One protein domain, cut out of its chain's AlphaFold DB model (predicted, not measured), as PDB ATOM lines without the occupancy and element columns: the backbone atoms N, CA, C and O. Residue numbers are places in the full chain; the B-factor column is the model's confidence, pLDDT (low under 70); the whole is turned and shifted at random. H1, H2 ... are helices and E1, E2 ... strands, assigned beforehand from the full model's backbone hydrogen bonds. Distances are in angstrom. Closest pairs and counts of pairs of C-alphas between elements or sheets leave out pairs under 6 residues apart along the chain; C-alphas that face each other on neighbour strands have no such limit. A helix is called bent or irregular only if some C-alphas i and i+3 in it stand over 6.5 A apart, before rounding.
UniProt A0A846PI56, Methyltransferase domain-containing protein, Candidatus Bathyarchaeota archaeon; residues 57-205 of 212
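What this domain is: This is residues 57 to 205 of the 212 residues of the protein "Methyltransferase domain-containing protein" of Candidatus Bathyarchaeota archaeon (UniProt A0A846PI56). A twisted sheet of six parallel strands makes the core, with H1 and H2 over one face and H3 and H4 over the other. H5, at the end of the printed part, lies off the sheet near H1, and a long loop, residues 164 to 181, joins E5 to H4. The printed part has 149 residues with five named helices and six named strands, in the order H1 E1 E2 H2 E3 E4 H3 E5 H4 E6 H5; across the sheet the order is E3 E2 E1 E4 E5 E6. The class is mixed, helices and strands, and the whole is compact, with a radius of gyration of the C-alphas of 14.5 A and spans of 35 by 33 by 31 A.

How they stand to each other: H1, residues 57 to 72, is followed by E1, residues 78 to 81, and E2, residues 94 to 98, parallel neighbours with N 95 and O 78 2.9 A apart. H2, residues 101 to 107, leads to E3, residues 112 to 114, an edge strand parallel to E2, with N 113 and O 96 2.8 A apart. E4, residues 128 to 134, is parallel to E1, with N 132 and O 79 2.8 A apart. H3, residues 142 to 155, runs along E4 at a height of 11.9 A over the sheet; it is irregular, with C-alphas 143 and 146 7.4 A apart. E5, residues 156 to 163, bends by 72 degrees at residue 159 and is parallel to E4, with N 161 and O 131 2.8 A apart. H1 is over E4 and E5 on the opposite face from H3; its closest C-alphas to E4 are Met 70 and Ala 130, 7.1 A. H4, residues 182 to 189, touches H3 at a steep tilt of 56 degrees, the closest C-alphas being Met 150 and Tyr 189, 5.5 A. E6, residues 193 to 196, is the other edge strand, parallel to E5, with N 195 and O 160 2.9 A apart. Three strand-helix-strand units, parallel neighbour strands with a helix between, have right-handed crossovers: E2 H2 E3, E4 H3 E5 and E5 H4 E6. H5, residues 202 to 205, is close to H1 but not clearly touching, the closest C-alphas being Leu 65 and Leu 204, 7.9 A. Every O i to N i+4 pair is within hydrogen-bond range in H1 and H2; H3 has 8 of 10, H4 3 of 4, and H5 is too short for such a pair.

Where its parts are: H1 begins at C-alpha 57 (13.466, 19.991, 2.453) and is 22.6 A long; H3 is 20.8 A, E4 16.7 A and E5 16.2 A. H5 ends at C-alpha 205 (16.995, 10.379, 5.809).

The domain as a whole: The farthest C-alphas, Lys 119 and Glu 203, are 39.2 A apart. The printed part has no cut, and the long links are E1 to E2, E3 to E4 and E5 to H4. The model's pLDDT is under 70 at residue 57, residues 166 to 174 and residues 198 to 205.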
ATOM      1  N   LYS A  57      13.035  21.315   1.982       65.56
ATOM      2  CA  LYS A  57      13.466  19.991   2.453       65.56
ATOM      3  C   LYS A  57      14.930  19.947   2.918       65.56
ATOM      4  O   LYS A  57      15.224  19.305   3.918       65.56
ATOM      5  N   SER A  58      15.848  20.625   2.224       74.69
ATOM      6  CA  SER A  58      17.262  20.669   2.622       74.69
ATOM      7  C   SER A  58      17.460  21.459   3.914       74.69
ATOM      8  O   SER A  58      18.219  21.020   4.772       74.69
ATOM      9  N   ALA A  59      16.772  22.595   4.055       77.75
ATOM     10  CA  ALA A  59      16.851  23.420   5.259       77.75
ATOM     11  C   ALA A  59      16.275  22.693   6.485       77.75
ATOM     12  O   ALA A  59      16.855  22.754   7.564       77.75
ATOM     13  N   LEU A  60      15.178  21.948   6.309       85.56
ATOM     14  CA  LEU A  60      14.568  21.173   7.390       85.56
ATOM     15  C   LEU A  60      15.469  20.025   7.867       85.56
ATOM     16  O   LEU A  60      15.625  19.828   9.067       85.56
ATOM     17  N   ASN A  61      16.087  19.281   6.946       87.94
ATOM     18  CA  ASN A  61      17.014  18.211   7.322       87.94
ATOM     19  C   ASN A  61      18.232  18.755   8.078       87.94
ATOM     20  O   ASN A  61      18.666  18.170   9.065       87.94
ATOM     21  N   GLU A  62      18.773  19.880   7.611       89.62
ATOM     22  CA  GLU A  62      19.890  20.560   8.259       89.62
ATOM     23  C   GLU A  62      19.511  21.060   9.657       89.62
ATOM     24  O   GLU A  62      20.264  20.843  10.601       89.62
ATOM     25  N   PHE A  63      18.311  21.625   9.814       93.44
ATOM     26  CA  PHE A  63      17.773  22.013  11.114       93.44
ATOM     27  C   PHE A  63      17.753  20.845  12.104       93.44
ATOM     28  O   PHE A  63      18.278  20.974  13.207       93.44
ATOM     29  N   TRP A  64      17.183  19.700  11.721       93.94
ATOM     30  CA  TRP A  64      17.089  18.546  12.619       93.94
ATOM     31  C   TRP A  64      18.449  17.944  12.948       93.94
ATOM     32  O   TRP A  64      18.684  17.577  14.096       93.94
ATOM     33  N   LEU A  65      19.354  17.890  11.971       94.31
ATOM     34  CA  LEU A  65      20.720  17.437  12.200       94.31
ATOM     35  C   LEU A  65      21.432  18.338  13.217       94.31
ATOM     36  O   LEU A  65      21.934  17.841  14.222       94.31
ATOM     37  N   ILE A  66      21.412  19.657  13.012       96.12
ATOM     38  CA  ILE A  66      22.044  20.616  13.927       96.12
ATOM     39  C   ILE A  66      21.397  20.549  15.309       96.12
ATOM     40  O   ILE A  66      22.107  20.498  16.309       96.12
ATOM     41  N   LYS A  67      20.065  20.464  15.378       97.00
ATOM     42  CA  LYS A  67      19.351  20.304  16.645       97.00
ATOM     43  C   LYS A  67      19.782  19.030  17.382       97.00
ATOM     44  O   LYS A  67      20.046  19.090  18.575       97.00
ATOM     45  N   SER A  68      19.926  17.906  16.678       96.88
ATOM     46  CA  SER A  68      20.391  16.651  17.284       96.88
ATOM     47  C   SER A  68      21.834  16.734  17.793       96.88
ATOM     48  O   SER A  68      22.150  16.158  18.829       96.88
ATOM     49  N   LEU A  69      22.704  17.489  17.112       97.19
ATOM     50  CA  LEU A  69      24.066  17.753  17.579       97.19
ATOM     51  C   LEU A  69      24.070  18.666  18.808       97.19
ATOM     52  O   LEU A  69      24.812  18.406  19.751       97.19
ATOM     53  N   MET A  70      23.213  19.691  18.836       98.00
ATOM     54  CA  MET A  70      23.018  20.508  20.035       98.00
ATOM     55  C   MET A  70      22.561  19.641  21.213       98.00
ATOM     56  O   MET A  70      23.127  19.752  22.293       98.00
ATOM     57  N   GLU A  71      21.597  18.740  21.013       97.94
ATOM     58  CA  GLU A  71      21.120  17.814  22.051       97.94
ATOM     59  C   GLU A  71      22.227  16.851  22.516       97.94
ATOM     60  O   GLU A  71      22.467  16.738  23.718       97.94
ATOM     61  N   LYS A  72      22.956  16.221  21.580       97.75
ATOM     62  CA  LYS A  72      24.114  15.344  21.854       97.75
ATOM     63  C   LYS A  72      25.132  16.025  22.770       97.75
ATOM     64  O   LYS A  72      25.619  15.409  23.713       97.75
ATOM     65  N   HIS A  73      25.415  17.296  22.503       97.88
ATOM     66  CA  HIS A  73      26.408  18.091  23.224       97.88
ATOM     67  C   HIS A  73      25.809  18.930  24.355       97.88
ATOM     68  O   HIS A  73      26.483  19.792  24.915       97.88
ATOM     69  N   SER A  74      24.536  18.699  24.701       97.94
ATOM     70  CA  SER A  74      23.815  19.425  25.753       97.94
ATOM     71  C   SER A  74      23.903  20.952  25.603       97.94
ATOM     72  O   SER A  74      24.123  21.665  26.580       97.94
ATOM     73  N   CYS A  75      23.809  21.462  24.376       98.56
ATOM     74  CA  CYS A  75      23.875  22.884  24.047       98.56
ATOM     75  C   CYS A  75      22.500  23.547  24.180       98.56
ATOM     76  O   CYS A  75      21.530  23.111  23.561       98.56
ATOM     77  N   GLU A  76      22.429  24.640  24.936       98.31
ATOM     78  CA  GLU A  76      21.182  25.368  25.201       98.31
ATOM     79  C   GLU A  76      21.011  26.611  24.323       98.31
ATOM     80  O   GLU A  76      19.896  27.114  24.176       98.31
ATOM     81  N   ASN A  77      22.099  27.122  23.748       98.56
ATOM     82  CA  ASN A  77      22.101  28.271  22.850       98.56
ATOM     83  C   ASN A  77      23.106  28.085  21.710       98.56
ATOM     84  O   ASN A  77      23.999  27.231  21.768       98.56
ATOM     85  N   ILE A  78      22.914  28.858  20.645       98.69
ATOM     86  CA  ILE A  78      23.745  28.777  19.450       98.69
ATOM     87  C   ILE A  78      23.943  30.152  18.828       98.69
ATOM     88  O   ILE A  78      22.990  30.917  18.671       98.69
ATOM     89  N   LEU A  79      25.176  30.424  18.412       98.81
ATOM     90  CA  LEU A  79      25.507  31.553  17.553       98.81
ATOM     91  C   LEU A  79      25.828  31.054  16.141       98.81
ATOM     92  O   LEU A  79      26.765  30.280  15.955       98.81
ATOM     93  N   GLU A  80      25.080  31.526  15.145       98.56
ATOM     94  CA  GLU A  80      25.388  31.301  13.730       98.56
ATOM     95  C   GLU A  80      26.220  32.463  13.171       98.56
ATOM     96  O   GLU A  80      25.755  33.600  13.097       98.56
ATOM     97  N   ILE A  81      27.451  32.160  12.762       98.56
ATOM     98  CA  ILE A  81      28.362  33.073  12.070       98.56
ATOM     99  C   ILE A  81      27.997  33.106  10.586       98.56
ATOM    100  O   ILE A  81      27.844  32.054   9.968       98.56
ATOM    101  N   GLY A  82      27.879  34.314  10.028       97.25
ATOM    102  CA  GLY A  82      27.371  34.560   8.676       97.25
ATOM    103  C   GLY A  82      25.954  34.027   8.505       97.25
ATOM    104  O   GLY A  82      25.690  33.214   7.620       97.25
ATOM    105  N   CYS A  83      25.049  34.448   9.393       96.06
ATOM    106  CA  CYS A  83      23.696  33.908   9.458       96.06
ATOM    107  C   CYS A  83      22.849  34.181   8.212       96.06
ATOM    108  O   CYS A  83      21.820  33.526   8.033       96.06
ATOM    109  N   GLY A  84      23.230  35.141   7.363       94.12
ATOM    110  CA  GLY A  84      22.528  35.423   6.122       94.12
ATOM    111  C   GLY A  84      21.046  35.722   6.358       94.12
ATOM    112  O   GLY A  84      20.677  36.597   7.142       94.12
ATOM    113  N   GLY A  85      20.179  34.942   5.708       91.44
ATOM    114  CA  GLY A  85      18.727  35.024   5.874       91.44
ATOM    115  C   GLY A  85      18.185  34.324   7.127       91.44
ATOM    116  O   GLY A  85      16.970  34.182   7.251       91.44
ATOM    117  N   ALA A  86      19.049  33.844   8.025       93.50
ATOM    118  CA  ALA A  86      18.718  33.141   9.265       93.50
ATOM    119  C   ALA A  86      17.723  31.987   9.057       93.50
ATOM    120  O   ALA A  86      16.657  31.911   9.679       93.50
ATOM    121  N   THR A  87      18.032  31.070   8.138       91.44
ATOM    122  CA  THR A  87      17.138  29.941   7.814       91.44
ATOM    123  C   THR A  87      16.954  28.960   8.976       91.44
ATOM    124  O   THR A  87      16.008  28.178   8.968       91.44
ATOM    125  N   LEU A  88      17.834  29.013   9.980       93.38
ATOM    126  CA  LEU A  88      17.847  28.140  11.155       93.38
ATOM    127  C   LEU A  88      17.407  28.854  12.446       93.38
ATOM    128  O   LEU A  88      17.572  28.309  13.533       93.38
ATOM    129  N   ARG A  89      16.786  30.037  12.338       94.88
ATOM    130  CA  ARG A  89      16.372  30.895  13.471       94.88
ATOM    131  C   ARG A  89      15.512  30.225  14.549       94.88
ATOM    132  O   ARG A  89      15.398  30.744  15.649       94.88
ATOM    133  N   ASN A  90      14.867  29.109  14.215       95.12
ATOM    134  CA  ASN A  90      13.999  28.368  15.129       95.12
ATOM    135  C   ASN A  90      14.781  27.413  16.048       95.12
ATOM    136  O   ASN A  90      14.166  26.650  16.795       95.12
ATOM    137  N   LEU A  91      16.116  27.381  15.955       96.25
ATOM    138  CA  LEU A  91      16.942  26.636  16.898       96.25
ATOM    139  C   LEU A  91      16.833  27.273  18.299       96.25
ATOM    140  O   LEU A  91      16.591  28.479  18.410       96.25
ATOM    141  N   PRO A  92      16.993  26.489  19.379       94.44
ATOM    142  CA  PRO A  92      16.898  27.007  20.742       94.44
ATOM    143  C   PRO A  92      17.874  28.161  20.993       94.44
ATOM    144  O   PRO A  92      19.066  28.031  20.718       94.44
ATOM    145  N   ASN A  93      17.357  29.278  21.521       97.25
ATOM    146  CA  ASN A  93      18.128  30.476  21.879       97.25
ATOM    147  C   ASN A  93      19.120  30.914  20.785       97.25
ATOM    148  O   ASN A  93      20.283  31.209  21.059       97.25
ATOM    149  N   TYR A  94      18.646  30.914  19.542       98.25
ATOM    150  CA  TYR A  94      19.434  31.264  18.372       98.25
ATOM    151  C   TYR A  94      19.832  32.747  18.362       98.25
ATOM    152  O   TYR A  94      18.992  33.635  18.536       98.25
ATOM    153  N   LEU A  95      21.104  33.007  18.068       98.62
ATOM    154  CA  LEU A  95      21.645  34.328  17.774       98.62
ATOM    155  C   LEU A  95      22.336  34.300  16.407       98.62
ATOM    156  O   LEU A  95      23.156  33.430  16.135       98.62
ATOM    157  N   GLY A  96      22.008  35.257  15.540       98.38
ATOM    158  CA  GLY A  96      22.673  35.416  14.247       98.38
ATOM    159  C   GLY A  96      23.749  36.497  14.298       98.38
ATOM    160  O   GLY A  96      23.527  37.548  14.902       98.38
ATOM    161  N   LEU A  97      24.888  36.260  13.648       98.69
ATOM    162  CA  LEU A  97      25.918  37.261  13.378       98.69
ATOM    163  C   LEU A  97      26.173  37.347  11.879       98.69
ATOM    164  O   LEU A  97      26.436  36.334  11.237       98.69
ATOM    165  N   ASP A  98      26.151  38.555  11.325       98.38
ATOM    166  CA  ASP A  98      26.543  38.799   9.938       98.38
ATOM    167  C   ASP A  98      27.137  40.208   9.791       98.38
ATOM    168  O   ASP A  98      26.777  41.138  10.514       98.38
ATOM    169  N   PHE A  99      28.057  40.373   8.848       97.38
ATOM    170  CA  PHE A  99      28.615  41.674   8.471       97.38
ATOM    171  C   PHE A  99      27.864  42.350   7.322       97.38
ATOM    172  O   PHE A  99      28.128  43.509   7.021       97.38
ATOM    173  N   SER A 100      26.929  41.661   6.671       96.56
ATOM    174  CA  SER A 100      26.049  42.247   5.672       96.56
ATOM    175  C   SER A 100      24.822  42.818   6.368       96.56
ATOM    176  O   SER A 100      23.956  42.089   6.860       96.56
ATOM    177  N   LEU A 101      24.720  44.145   6.387       95.06
ATOM    178  CA  LEU A 101      23.554  44.813   6.950       95.06
ATOM    179  C   LEU A 101      22.286  44.462   6.157       95.06
ATOM    180  O   LEU A 101      21.204  44.348   6.734       95.06
ATOM    181  N   GLU A 102      22.410  44.265   4.844       95.25
ATOM    182  CA  GLU A 102      21.287  43.863   3.999       95.25
ATOM    183  C   GLU A 102      20.828  42.423   4.281       95.25
ATOM    184  O   GLU A 102      19.622  42.158   4.283       95.25
ATOM    185  N   ALA A 103      21.748  41.503   4.591       94.50
ATOM    186  CA  ALA A 103      21.401  40.164   5.062       94.50
ATOM    187  C   ALA A 103      20.602  40.225   6.368       94.50
ATOM    188  O   ALA A 103      19.503  39.678   6.453       94.50
ATOM    189  N   LEU A 104      21.107  40.971   7.355       95.81
ATOM    190  CA  LEU A 104      20.473  41.111   8.666       95.81
ATOM    191  C   LEU A 104      19.070  41.716   8.573       95.81
ATOM    192  O   LEU A 104      18.144  41.187   9.186       95.81
ATOM    193  N   LYS A 105      18.865  42.748   7.746       94.19
ATOM    194  CA  LYS A 105      17.525  43.314   7.490       94.19
ATOM    195  C   LYS A 105      16.538  42.275   6.957       94.19
ATOM    196  O   LYS A 105      15.357  42.311   7.292       94.19
ATOM    197  N   ARG A 106      17.013  41.348   6.123       92.06
ATOM    198  CA  ARG A 106      16.201  40.282   5.513       92.06
ATOM    199  C   ARG A 106      16.071  39.048   6.391       92.06
ATOM    200  O   ARG A 106      15.174  38.239   6.163       92.06
ATOM    201  N   SER A 107      16.947  38.908   7.380       92.88
ATOM    202  CA  SER A 107      16.957  37.775   8.294       92.88
ATOM    203  C   SER A 107      15.655  37.672   9.079       92.88
ATOM    204  O   SER A 107      15.238  36.566   9.383       92.88
ATOM    205  N   GLY A 108      14.976  38.787   9.373       91.81
ATOM    206  CA  GLY A 108      13.772  38.804  10.210       91.81
ATOM    207  C   GLY A 108      14.035  38.371  11.657       91.81
ATOM    208  O   GLY A 108      13.130  37.846  12.297       91.81
ATOM    209  N   LEU A 109      15.274  38.512  12.133       95.31
ATOM    210  CA  LEU A 109      15.644  38.319  13.532       95.31
ATOM    211  C   LEU A 109      15.342  39.586  14.338       95.31
ATOM    212  O   LEU A 109      15.725  40.682  13.931       95.31
ATOM    213  N   ASP A 110      14.750  39.426  15.521       93.25
ATOM    214  CA  ASP A 110      14.545  40.540  16.462       93.25
ATOM    215  C   ASP A 110      15.852  40.973  17.142       93.25
ATOM    216  O   ASP A 110      16.012  42.122  17.552       93.25
ATOM    217  N   LYS A 111      16.794  40.033  17.289       94.56
ATOM    218  CA  LYS A 111      18.113  40.245  17.889       94.56
ATOM    219  C   LYS A 111      19.175  39.585  17.025       94.56
ATOM    220  O   LYS A 111      19.064  38.410  16.681       94.56
ATOM    221  N   PHE A 112      20.215  40.340  16.710       98.06
ATOM    222  CA  PHE A 112      21.351  39.883  15.923       98.06
ATOM    223  C   PHE A 112      22.599  40.684  16.285       98.06
ATOM    224  O   PHE A 112      22.517  41.760  16.882       98.06
ATOM    225  N   ILE A 113      23.755  40.164  15.892       98.44
ATOM    226  CA  ILE A 113      25.035  40.855  15.974       98.44
ATOM    227  C   ILE A 113      25.418  41.322  14.573       98.44
ATOM    228  O   ILE A 113      25.577  40.524  13.653       98.44
ATOM    229  N   TYR A 114      25.608  42.628  14.425       98.12
ATOM    230  CA  TYR A 114      26.225  43.200  13.238       98.12
ATOM    231  C   TYR A 114      27.733  43.319  13.466       98.12
ATOM    232  O   TYR A 114      28.186  44.216  14.176       98.12
ATOM    233  N   ALA A 115      28.499  42.374  12.920       98.00
ATOM    234  CA  ALA A 115      29.950  42.330  13.076       98.00
ATOM    235  C   ALA A 115      30.615  41.521  11.955       98.00
ATOM    236  O   ALA A 115      30.058  40.548  11.455       98.00
ATOM    237  N   ASP A 116      31.845  41.903  11.616       97.75
ATOM    238  CA  ASP A 116      32.756  41.101  10.800       97.75
ATOM    239  C   ASP A 116      33.531  40.147  11.709       97.75
ATOM    240  O   ASP A 116      34.321  40.583  12.546       97.75
ATOM    241  N   VAL A 117      33.324  38.839  11.524       97.88
ATOM    242  CA  VAL A 117      33.976  37.793  12.326       97.88
ATOM    243  C   VAL A 117      35.508  37.895  12.283       97.88
ATOM    244  O   VAL A 117      36.176  37.574  13.264       97.88
ATOM    245  N   THR A 118      36.085  38.427  11.198       97.44
ATOM    246  CA  THR A 118      37.539  38.631  11.073       97.44
ATOM    247  C   THR A 118      38.067  39.774  11.946       97.44
ATOM    248  O   THR A 118      39.279  39.896  12.142       97.44
ATOM    249  N   LYS A 119      37.173  40.619  12.478       97.81
ATOM    250  CA  LYS A 119      37.478  41.710  13.420       97.81
ATOM    251  C   LYS A 119      37.195  41.341  14.875       97.81
ATOM    252  O   LYS A 119      37.510  42.134  15.759       97.81
ATOM    253  N   GLY A 120      36.667  40.144  15.115       97.06
ATOM    254  CA  GLY A 120      36.332  39.628  16.436       97.06
ATOM    255  C   GLY A 120      34.831  39.479  16.648       97.06
ATOM    256  O   GLY A 120      34.009  40.057  15.936       97.06
ATOM    257  N   ILE A 121      34.477  38.677  17.649       98.50
ATOM    258  CA  ILE A 121      33.083  38.418  18.012       98.50
ATOM    259  C   ILE A 121      32.788  39.198  19.300       98.50
ATOM    260  O   ILE A 121      33.428  38.923  20.319       98.50
ATOM    261  N   PRO A 122      31.834  40.153  19.304       98.12
ATOM    262  CA  PRO A 122      31.553  41.017  20.455       98.12
ATOM    263  C   PRO A 122      30.728  40.287  21.529       98.12
ATOM    264  O   PRO A 122      29.668  40.743  21.950       98.12
ATOM    265  N   LEU A 123      31.213  39.124  21.958       98.62
ATOM    266  CA  LEU A 123      30.639  38.294  23.005       98.62
ATOM    267  C   LEU A 123      31.725  37.851  23.992       98.62
ATOM    268  O   LEU A 123      32.885  37.685  23.595       98.62
ATOM    269  N   PRO A 124      31.366  37.619  25.266       98.56
ATOM    270  CA  PRO A 124      32.296  37.091  26.254       98.56
ATOM    271  C   PRO A 124      32.789  35.683  25.912       98.56
ATOM    272  O   PRO A 124      32.148  34.935  25.166       98.56
ATOM    273  N   ASP A 125      33.909  35.317  26.522       98.56
ATOM    274  CA  ASP A 125      34.462  33.968  26.484       98.56
ATOM    275  C   ASP A 125      33.424  32.951  26.960       98.56
ATOM    276  O   ASP A 125      32.706  33.185  27.935       98.56
ATOM    277  N   LYS A 126      33.358  31.806  26.272       98.38
ATOM    278  CA  LYS A 126      32.520  30.656  26.644       98.38
ATOM    279  C   LYS A 126      31.044  31.013  26.878       98.38
ATOM    280  O   LYS A 126      30.370  30.375  27.687       98.38
ATOM    281  N   SER A 127      30.542  32.030  26.176       98.56
ATOM    282  CA  SER A 127      29.170  32.530  26.321       98.56
ATOM    283  C   SER A 127      28.157  31.807  25.435       98.56
ATOM    284  O   SER A 127      26.960  31.892  25.709       98.56
ATOM    285  N   GLN A 128      28.616  31.107  24.393       98.69
ATOM    286  CA  GLN A 128      27.769  30.324  23.495       98.69
ATOM    287  C   GLN A 128      28.119  28.847  23.624       98.69
ATOM    288  O   GLN A 128      29.276  28.469  23.468       98.69
ATOM    289  N   ASP A 129      27.134  28.003  23.904       98.81
ATOM    290  CA  ASP A 129      27.304  26.559  23.989       98.81
ATOM    291  C   ASP A 129      27.750  25.982  22.644       98.81
ATOM    292  O   ASP A 129      28.740  25.246  22.603       98.81
ATOM    293  N   ALA A 130      27.079  26.380  21.560       98.75
ATOM    294  CA  ALA A 130      27.432  26.009  20.197       98.75
ATOM    295  C   ALA A 130      27.742  27.228  19.313       98.75
ATOM    296  O   ALA A 130      27.071  28.260  19.378       98.75
ATOM    297  N   ILE A 131      28.722  27.072  18.424       98.75
ATOM    298  CA  ILE A 131      28.938  27.957  17.273       98.75
ATOM    299  C   ILE A 131      28.606  27.186  15.999       98.75
ATOM    300  O   ILE A 131      29.041  26.051  15.838       98.75
ATOM    301  N   LEU A 132      27.874  27.810  15.081       98.44
ATOM    302  CA  LEU A 132      27.598  27.292  13.744       98.44
ATOM    303  C   LEU A 132      28.234  28.197  12.689       98.44
ATOM    304  O   LEU A 132      28.089  29.414  12.759       98.44
ATOM    305  N   SER A 133      28.880  27.613  11.681       96.94
ATOM    306  CA  SER A 133      29.302  28.325  10.468       96.94
ATOM    307  C   SER A 133      28.951  27.513   9.229       96.94
ATOM    308  O   SER A 133      29.238  26.314   9.166       96.94
ATOM    309  N   ARG A 134      28.322  28.159   8.241       93.31
ATOM    310  CA  ARG A 134      27.914  27.524   6.983       93.31
ATOM    311  C   ARG A 134      28.378  28.351   5.795       93.31
ATOM    312  O   ARG A 134      27.799  29.389   5.500       93.31
ATOM    313  N   TYR A 135      29.367  27.850   5.065       91.31
ATOM    314  CA  TYR A 135      29.936  28.518   3.896       91.31
ATOM    315  C   TYR A 135      30.389  29.964   4.174       91.31
ATOM    316  O   TYR A 135      30.180  30.851   3.345       91.31
ATOM    317  N   VAL A 136      31.020  30.203   5.324       94.25
ATOM    318  CA  VAL A 136      31.568  31.516   5.701       94.25
ATOM    319  C   VAL A 136      33.081  31.467   5.762       94.25
ATOM    320  O   VAL A 136      33.739  32.350   5.213       94.25
ATOM    321  N   LEU A 137      33.652  30.429   6.378       94.69
ATOM    322  CA  LEU A 137      35.097  30.358   6.598       94.69
ATOM    323  C   LEU A 137      35.877  30.267   5.292       94.69
ATOM    324  O   LEU A 137      36.954  30.843   5.213       94.69
ATOM    325  N   LEU A 138      35.309  29.672   4.235       91.12
ATOM    326  CA  LEU A 138      35.933  29.716   2.908       91.12
ATOM    327  C   LEU A 138      36.117  31.140   2.364       91.12
ATOM    328  O   LEU A 138      36.850  31.325   1.406       91.12
ATOM    329  N   HIS A 139      35.430  32.149   2.894       92.00
ATOM    330  CA  HIS A 139      35.552  33.534   2.440       92.00
ATOM    331  C   HIS A 139      36.572  34.345   3.244       92.00
ATOM    332  O   HIS A 139      36.835  35.504   2.919       92.00
ATOM    333  N   VAL A 140      37.179  33.742   4.267       93.81
ATOM    334  CA  VAL A 140      38.161  34.398   5.126       93.81
ATOM    335  C   VAL A 140      39.562  34.245   4.517       93.81
ATOM    336  O   VAL A 140      40.004  33.135   4.253       93.81
ATOM    337  N   PRO A 141      40.321  35.329   4.290       92.81
ATOM    338  CA  PRO A 141      41.685  35.212   3.780       92.81
ATOM    339  C   PRO A 141      42.603  34.413   4.716       92.81
ATOM    340  O   PRO A 141      42.491  34.513   5.940       92.81
ATOM    341  N   PHE A 142      43.598  33.710   4.159       91.69
ATOM    342  CA  PHE A 142      44.603  32.961   4.936       91.69
ATOM    343  C   PHE A 142      45.304  33.798   6.019       91.69
ATOM    344  O   PHE A 142      45.672  33.276   7.063       91.69
ATOM    345  N   THR A 143      45.453  35.106   5.804       95.12
ATOM    346  CA  THR A 143      46.061  36.028   6.776       95.12
ATOM    347  C   THR A 143      45.169  36.331   7.988       95.12
ATOM    348  O   THR A 143      45.654  36.892   8.970       95.12
ATOM    349  N   GLN A 144      43.876  35.992   7.935       96.81
ATOM    350  CA  GLN A 144      42.883  36.291   8.977       96.81
ATOM    351  C   GLN A 144      42.235  35.034   9.584       96.81
ATOM    352  O   GLN A 144      41.658  35.124  10.671       96.81
ATOM    353  N   ILE A 145      42.335  33.868   8.933       96.19
ATOM    354  CA  ILE A 145      41.624  32.651   9.359       96.19
ATOM    355  C   ILE A 145      42.021  32.177  10.758       96.19
ATOM    356  O   ILE A 145      41.149  31.843  11.553       96.19
ATOM    357  N   GLU A 146      43.309  32.210  11.104       97.44
ATOM    358  CA  GLU A 146      43.783  31.728  12.407       97.44
ATOM    359  C   GLU A 146      43.182  32.547  13.561       97.44
ATOM    360  O   GLU A 146      42.639  31.989  14.512       97.44
ATOM    361  N   LYS A 147      43.175  33.881  13.430       98.00
ATOM    362  CA  LYS A 147      42.539  34.784  14.403       98.00
ATOM    363  C   LYS A 147      41.026  34.585  14.469       98.00
ATOM    364  O   LYS A 147      40.456  34.619  15.551       98.00
ATOM    365  N   THR A 148      40.393  34.355  13.319       98.31
ATOM    366  CA  THR A 148      38.947  34.106  13.223       98.31
ATOM    367  C   THR A 148      38.563  32.830  13.979       98.31
ATOM    368  O   THR A 148      37.637  32.839  14.785       98.31
ATOM    369  N   ILE A 149      39.317  31.746  13.781       98.12
ATOM    370  CA  ILE A 149      39.108  30.461  14.462       98.12
ATOM    371  C   ILE A 149      39.375  30.575  15.963       98.12
ATOM    372  O   ILE A 149      38.606  30.040  16.761       98.12
ATOM    373  N   MET A 150      40.421  31.305  16.358       98.31
ATOM    374  CA  MET A 150      40.703  31.586  17.765       98.31
ATOM    375  C   MET A 150      39.529  32.308  18.443       98.31
ATOM    376  O   MET A 150      39.124  31.914  19.533       98.31
ATOM    377  N   GLU A 151      38.932  33.308  17.789       98.50
ATOM    378  CA  GLU A 151      37.755  34.016  18.309       98.50
ATOM    379  C   GLU A 151      36.513  33.122  18.401       98.50
ATOM    380  O   GLU A 151      35.812  33.142  19.415       98.50
ATOM    381  N   MET A 152      36.265  32.278  17.395       98.69
ATOM    382  CA  MET A 152      35.193  31.278  17.463       98.69
ATOM    383  C   MET A 152      35.406  30.314  18.640       98.69
ATOM    384  O   MET A 152      34.479  30.074  19.409       98.69
ATOM    385  N   GLY A 153      36.631  29.808  18.828       98.44
ATOM    386  CA  GLY A 153      36.991  28.923  19.940       98.44
ATOM    387  C   GLY A 153      36.913  29.595  21.316       98.44
ATOM    388  O   GLY A 153      36.531  28.949  22.299       98.44
ATOM    389  N   ARG A 154      37.226  30.896  21.402       98.56
ATOM    390  CA  ARG A 154      37.083  31.707  22.620       98.56
ATOM    391  C   ARG A 154      35.622  31.795  23.053       98.56
ATOM    392  O   ARG A 154      35.316  31.544  24.218       98.56
ATOM    393  N   VAL A 155      34.721  32.111  22.122       98.75
ATOM    394  CA  VAL A 155      33.283  32.277  22.396       98.75
ATOM    395  C   VAL A 155      32.571  30.934  22.606       98.75
ATOM    396  O   VAL A 155      31.697  30.847  23.470       98.75
ATOM    397  N   ALA A 156      32.962  29.887  21.871       98.75
ATOM    398  CA  ALA A 156      32.390  28.545  21.980       98.75
ATOM    399  C   ALA A 156      32.725  27.875  23.317       98.75
ATOM    400  O   ALA A 156      33.891  27.769  23.707       98.75
ATOM    401  N   LYS A 157      31.710  27.343  23.995       98.62
ATOM    402  CA  LYS A 157      31.847  26.615  25.257       98.62
ATOM    403  C   LYS A 157      31.937  25.108  25.074       98.62
ATOM    404  O   LYS A 157      32.801  24.507  25.706       98.62
ATOM    405  N   LYS A 158      31.066  24.513  24.253       98.56
ATOM    406  CA  LYS A 158      30.915  23.053  24.151       98.56
ATOM    407  C   LYS A 158      31.228  22.543  22.752       98.56
ATOM    408  O   LYS A 158      32.104  21.699  22.619       98.56
ATOM    409  N   ALA A 159      30.579  23.097  21.726       98.50
ATOM    410  CA  ALA A 159      30.684  22.580  20.367       98.50
ATOM    411  C   ALA A 159      30.891  23.666  19.299       98.50
ATOM    412  O   ALA A 159      30.419  24.798  19.420       98.50
ATOM    413  N   ILE A 160      31.556  23.286  18.212       98.50
ATOM    414  CA  ILE A 160      31.617  24.048  16.964       98.50
ATOM    415  C   ILE A 160      31.136  23.135  15.839       98.50
ATOM    416  O   ILE A 160      31.683  22.056  15.626       98.50
ATOM    417  N   ILE A 161      30.103  23.574  15.126       97.69
ATOM    418  CA  ILE A 161      29.439  22.840  14.052       97.69
ATOM    419  C   ILE A 161      29.730  23.560  12.735       97.69
ATOM    420  O   ILE A 161      29.435  24.748  12.584       97.69
ATOM    421  N   LEU A 162      30.304  22.853  11.768       95.31
ATOM    422  CA  LEU A 162      30.780  23.436  10.518       95.31
ATOM    423  C   LEU A 162      30.138  22.772   9.308       95.31
ATOM    424  O   LEU A 162      30.130  21.553   9.173       95.31
ATOM    425  N   LYS A 163      29.678  23.593   8.369       91.56
ATOM    426  CA  LYS A 163      29.374  23.184   6.998       91.56
ATOM    427  C   LYS A 163      30.186  24.045   6.055       91.56
ATOM    428  O   LYS A 163      29.724  25.063   5.547       91.56
ATOM    429  N   GLU A 164      31.426  23.646   5.863       86.50
ATOM    430  CA  GLU A 164      32.407  24.392   5.091       86.50
ATOM    431  C   GLU A 164      33.039  23.455   4.067       86.50
ATOM    432  O   GLU A 164      33.213  22.273   4.353       86.50
ATOM    433  N   PRO A 165      33.413  23.936   2.877       76.50
ATOM    434  CA  PRO A 165      34.322  23.173   2.051       76.50
ATOM    435  C   PRO A 165      35.713  23.218   2.688       76.50
ATOM    436  O   PRO A 165      36.299  24.287   2.851       76.50
ATOM    437  N   TYR A 166      36.247  22.053   3.027       67.38
ATOM    438  CA  TYR A 166      37.611  21.894   3.523       67.38
ATOM    439  C   TYR A 166      38.327  20.766   2.760       67.38
ATOM    440  O   TYR A 166      37.697  19.975   2.051       67.38
ATOM    441  N   GLY A 167      39.660  20.724   2.858       60.25
ATOM    442  CA  GLY A 167      40.494  19.769   2.116       60.25
ATOM    443  C   GLY A 167      40.655  20.103   0.624       60.25
ATOM    444  O   GLY A 167      40.468  21.245   0.212       60.25
ATOM    445  N   ASP A 168      41.006  19.106  -0.196       54.62
ATOM    446  CA  ASP A 168      41.409  19.272  -1.610       54.62
ATOM    447  C   ASP A 168      40.222  19.319  -2.605       54.62
ATOM    448  O   ASP A 168      40.298  18.921  -3.772       54.62
ATOM    449  N   ASN A 169      39.062  19.786  -2.138       54.00
ATOM    450  CA  ASN A 169      37.854  19.877  -2.953       54.00
ATOM    451  C   ASN A 169      37.927  21.080  -3.911       54.00
ATOM    452  O   ASN A 169      37.316  22.130  -3.702       54.00
ATOM    453  N   SER A 170      38.620  20.876  -5.034       46.31
ATOM    454  CA  SER A 170      38.851  21.811  -6.151       46.31
ATOM    455  C   SER A 170      37.597  22.375  -6.850       46.31
ATOM    456  O   SER A 170      37.701  23.085  -7.847       46.31
ATOM    457  N   LYS A 171      36.382  22.101  -6.358       51.16
ATOM    458  CA  LYS A 171      35.125  22.598  -6.950       51.16
ATOM    459  C   LYS A 171      34.742  24.016  -6.504       51.16
ATOM    460  O   LYS A 171      33.822  24.596  -7.080       51.16
ATOM    461  N   HIS A 172      35.454  24.607  -5.542       54.34
ATOM    462  CA  HIS A 172      35.191  25.959  -5.028       54.34
ATOM    463  C   HIS A 172      36.147  27.024  -5.601       54.34
ATOM    464  O   HIS A 172      36.679  27.860  -4.882       54.34
ATOM    465  N   CYS A 173      36.334  27.028  -6.926       52.94
ATOM    466  CA  CYS A 173      37.216  27.954  -7.656       52.94
ATOM    467  C   CYS A 173      36.620  29.362  -7.865       52.94
ATOM    468  O   CYS A 173      36.557  29.857  -8.994       52.94
ATOM    469  N   GLN A 174      36.144  30.026  -6.810       69.94
ATOM    470  CA  GLN A 174      35.903  31.471  -6.878       69.94
ATOM    471  C   GLN A 174      37.115  32.207  -6.309       69.94
ATOM    472  O   GLN A 174      37.692  31.770  -5.325       69.94
ATOM    473  N   ALA A 175      37.487  33.343  -6.905       72.38
ATOM    474  CA  ALA A 175      38.673  34.110  -6.496       72.38
ATOM    475  C   ALA A 175      38.633  34.617  -5.037       72.38
ATOM    476  O   ALA A 175      39.646  35.066  -4.519       72.38
ATOM    477  N   HIS A 176      37.463  34.567  -4.398       78.31
ATOM    478  CA  HIS A 176      37.225  34.965  -3.011       78.31
ATOM    479  C   HIS A 176      36.915  33.766  -2.099       78.31
ATOM    480  O   HIS A 176      36.282  33.925  -1.056       78.31
ATOM    481  N   CYS A 177      37.280  32.560  -2.539       85.69
ATOM    482  CA  CYS A 177      37.205  31.338  -1.757       85.69
ATOM    483  C   CYS A 177      38.619  30.830  -1.455       85.69
ATOM    484  O   CYS A 177      39.465  30.769  -2.344       85.69
ATOM    485  N   PHE A 178      38.843  30.432  -0.212       85.69
ATOM    486  CA  PHE A 178      40.089  29.916   0.323       85.69
ATOM    487  C   PHE A 178      39.794  28.562   0.971       85.69
ATOM    488  O   PHE A 178      38.842  28.422   1.735       85.69
ATOM    489  N   LEU A 179      40.582  27.544   0.634       86.12
ATOM    490  CA  LEU A 179      40.469  26.226   1.254       86.12
ATOM    491  C   LEU A 179      41.409  26.181   2.458       86.12
ATOM    492  O   LEU A 179      42.624  26.300   2.308       86.12
ATOM    493  N   HIS A 180      40.838  26.031   3.647       87.12
ATOM    494  CA  HIS A 180      41.581  25.984   4.903       87.12
ATOM    495  C   HIS A 180      41.644  24.559   5.454       87.12
ATOM    496  O   HIS A 180      40.704  23.779   5.287       87.12
ATOM    497  N   ASN A 181      42.712  24.240   6.191       90.12
ATOM    498  CA  ASN A 181      42.759  23.033   7.015       90.12
ATOM    499  C   ASN A 181      42.007  23.266   8.337       90.12
ATOM    500  O   ASN A 181      42.611  23.421   9.397       90.12
ATOM    501  N   LEU A 182      40.678  23.374   8.254       91.19
ATOM    502  CA  LEU A 182      39.828  23.682   9.407       91.19
ATOM    503  C   LEU A 182      40.005  22.695  10.576       91.19
ATOM    504  O   LEU A 182      40.122  23.185  11.698       91.19
ATOM    505  N   PRO A 183      40.090  21.360  10.372       91.25
ATOM    506  CA  PRO A 183      40.312  20.427  11.479       91.25
ATOM    507  C   PRO A 183      41.567  20.744  12.304       91.25
ATOM    508  O   PRO A 183      41.483  20.869  13.523       91.25
ATOM    509  N   GLU A 184      42.714  20.930  11.641       91.56
ATOM    510  CA  GLU A 184      43.988  21.232  12.309       91.56
ATOM    511  C   GLU A 184      43.939  22.587  13.029       91.56
ATOM    512  O   GLU A 184      44.365  22.711  14.178       91.56
ATOM    513  N   LEU A 185      43.367  23.604  12.377       94.00
ATOM    514  CA  LEU A 185      43.252  24.936  12.961       94.00
ATOM    515  C   LEU A 185      42.361  24.934  14.209       94.00
ATOM    516  O   LEU A 185      42.745  25.506  15.226       94.00
ATOM    517  N   PHE A 186      41.195  24.284  14.174       95.31
ATOM    518  CA  PHE A 186      40.314  24.222  15.342       95.31
ATOM    519  C   PHE A 186      40.917  23.394  16.480       95.31
ATOM    520  O   PHE A 186      40.839  23.837  17.623       95.31
ATOM    521  N   GLN A 187      41.594  22.274  16.197       93.88
ATOM    522  CA  GLN A 187      42.284  21.478  17.227       93.88
ATOM    523  C   GLN A 187      43.321  22.285  18.023       93.88
ATOM    524  O   GLN A 187      43.539  22.018  19.203       93.88
ATOM    525  N   LYS A 188      43.944  23.296  17.407       95.69
ATOM    526  CA  LYS A 188      44.915  24.175  18.075       95.69
ATOM    527  C   LYS A 188      44.272  25.148  19.072       95.69
ATOM    528  O   LYS A 188      44.914  25.516  20.054       95.69
ATOM    529  N   TYR A 189      43.037  25.585  18.821       95.81
ATOM    530  CA  TYR A 189      42.417  26.718  19.527       95.81
ATOM    531  C   TYR A 189      41.130  26.387  20.281       95.81
ATOM    532  O   TYR A 189      40.631  27.218  21.042       95.81
ATOM    533  N   PHE A 190      40.584  25.192  20.092       97.25
ATOM    534  CA  PHE A 190      39.331  24.779  20.693       97.25
ATOM    535  C   PHE A 190      39.450  23.362  21.254       97.25
ATOM    536  O   PHE A 190      39.868  22.441  20.565       97.25
ATOM    537  N   GLN A 191      39.091  23.208  22.529       94.88
ATOM    538  CA  GLN A 191      39.189  21.942  23.267       94.88
ATOM    539  C   GLN A 191      37.850  21.193  23.360       94.88
ATOM    540  O   GLN A 191      37.800  20.132  23.972       94.88
ATOM    541  N   GLY A 192      36.765  21.765  22.825       95.94
ATOM    542  CA  GLY A 192      35.451  21.123  22.806       95.94
ATOM    543  C   GLY A 192      35.225  20.279  21.552       95.94
ATOM    544  O   GLY A 192      36.150  20.001  20.789       95.94
ATOM    545  N   ASP A 193      33.970  19.907  21.322       97.50
ATOM    546  CA  ASP A 193      33.578  19.023  20.230       97.50
ATOM    547  C   ASP A 193      33.496  19.761  18.889       97.50
ATOM    548  O   ASP A 193      32.793  20.764  18.740       97.50
ATOM    549  N   LEU A 194      34.206  19.248  17.887       96.19
ATOM    550  CA  LEU A 194      34.203  19.779  16.528       96.19
ATOM    551  C   LEU A 194      33.422  18.836  15.608       96.19
ATOM    552  O   LEU A 194      33.839  17.703  15.382       96.19
ATOM    553  N   GLU A 195      32.308  19.316  15.063       95.19
ATOM    554  CA  GLU A 195      31.396  18.538  14.221       95.19
ATOM    555  C   GLU A 195      31.379  19.102  12.798       95.19
ATOM    556  O   GLU A 195      31.095  20.284  12.593       95.19
ATOM    557  N   PHE A 196      31.632  18.258  11.798       91.38
ATOM    558  CA  PHE A 196      31.512  18.635  10.391       91.38
ATOM    559  C   PHE A 196      30.251  18.021   9.773       91.38
ATOM    560  O   PHE A 196      29.980  16.829   9.906       91.38
ATOM    561  N   LEU A 197      29.466  18.844   9.080       88.06
ATOM    562  CA  LEU A 197      28.224  18.454   8.416       88.06
ATOM    563  C   LEU A 197      28.501  17.913   7.002       88.06
ATOM    564  O   LEU A 197      27.925  18.388   6.019       88.06
ATOM    565  N   ASP A 198      29.380  16.920   6.876       69.19
ATOM    566  CA  ASP A 198      29.698  16.311   5.581       69.19
ATOM    567  C   ASP A 198      28.710  15.208   5.253       69.19
ATOM    568  O   ASP A 198      28.915  14.029   5.523       69.19
ATOM    569  N   SER A 199      27.617  15.633   4.622       50.97
ATOM    570  CA  SER A 199      26.466  14.828   4.209       50.97
ATOM    571  C   SER A 199      25.692  14.178   5.362       50.97
ATOM    572  O   SER A 199      26.210  13.450   6.197       50.97
ATOM    573  N   ILE A 200      24.386  14.456   5.383       43.91
ATOM    574  CA  ILE A 200      23.421  13.885   6.328       43.91
ATOM    575  C   ILE A 200      23.599  12.357   6.353       43.91
ATOM    576  O   ILE A 200      23.421  11.746   5.290       43.91
ATOM    577  N   PRO A 201      23.879  11.734   7.515       40.41
ATOM    578  CA  PRO A 201      23.896  10.283   7.643       40.41
ATOM    579  C   PRO A 201      22.614   9.696   7.047       40.41
ATOM    580  O   PRO A 201      21.513  10.153   7.363       40.41
ATOM    581  N   VAL A 202      22.740   8.698   6.167       43.03
ATOM    582  CA  VAL A 202      21.602   8.050   5.476       43.03
ATOM    583  C   VAL A 202      20.512   7.607   6.466       43.03
ATOM    584  O   VAL A 202      19.322   7.662   6.162       43.03
ATOM    585  N   GLU A 203      20.896   7.259   7.691       41.28
ATOM    586  CA  GLU A 203      19.997   6.877   8.783       41.28
ATOM    587  C   GLU A 203      18.988   7.973   9.173       41.28
ATOM    588  O   GLU A 203      17.841   7.659   9.500       41.28
ATOM    589  N   LEU A 204      19.367   9.254   9.091       43.41
ATOM    590  CA  LEU A 204      18.476  10.390   9.367       43.41
ATOM    591  C   LEU A 204      17.563  10.725   8.179       43.41
ATOM    592  O   LEU A 204      16.527  11.363   8.362       43.41
ATOM    593  N   GLN A 205      17.881  10.247   6.971       42.75
ATOM    594  CA  GLN A 205      16.995  10.379   5.809       42.75
ATOM    595  C   GLN A 205      15.792   9.425   5.895       42.75
ATOM    596  O   GLN A 205      14.724   9.743   5.375       42.75
TER     597      GLN A 205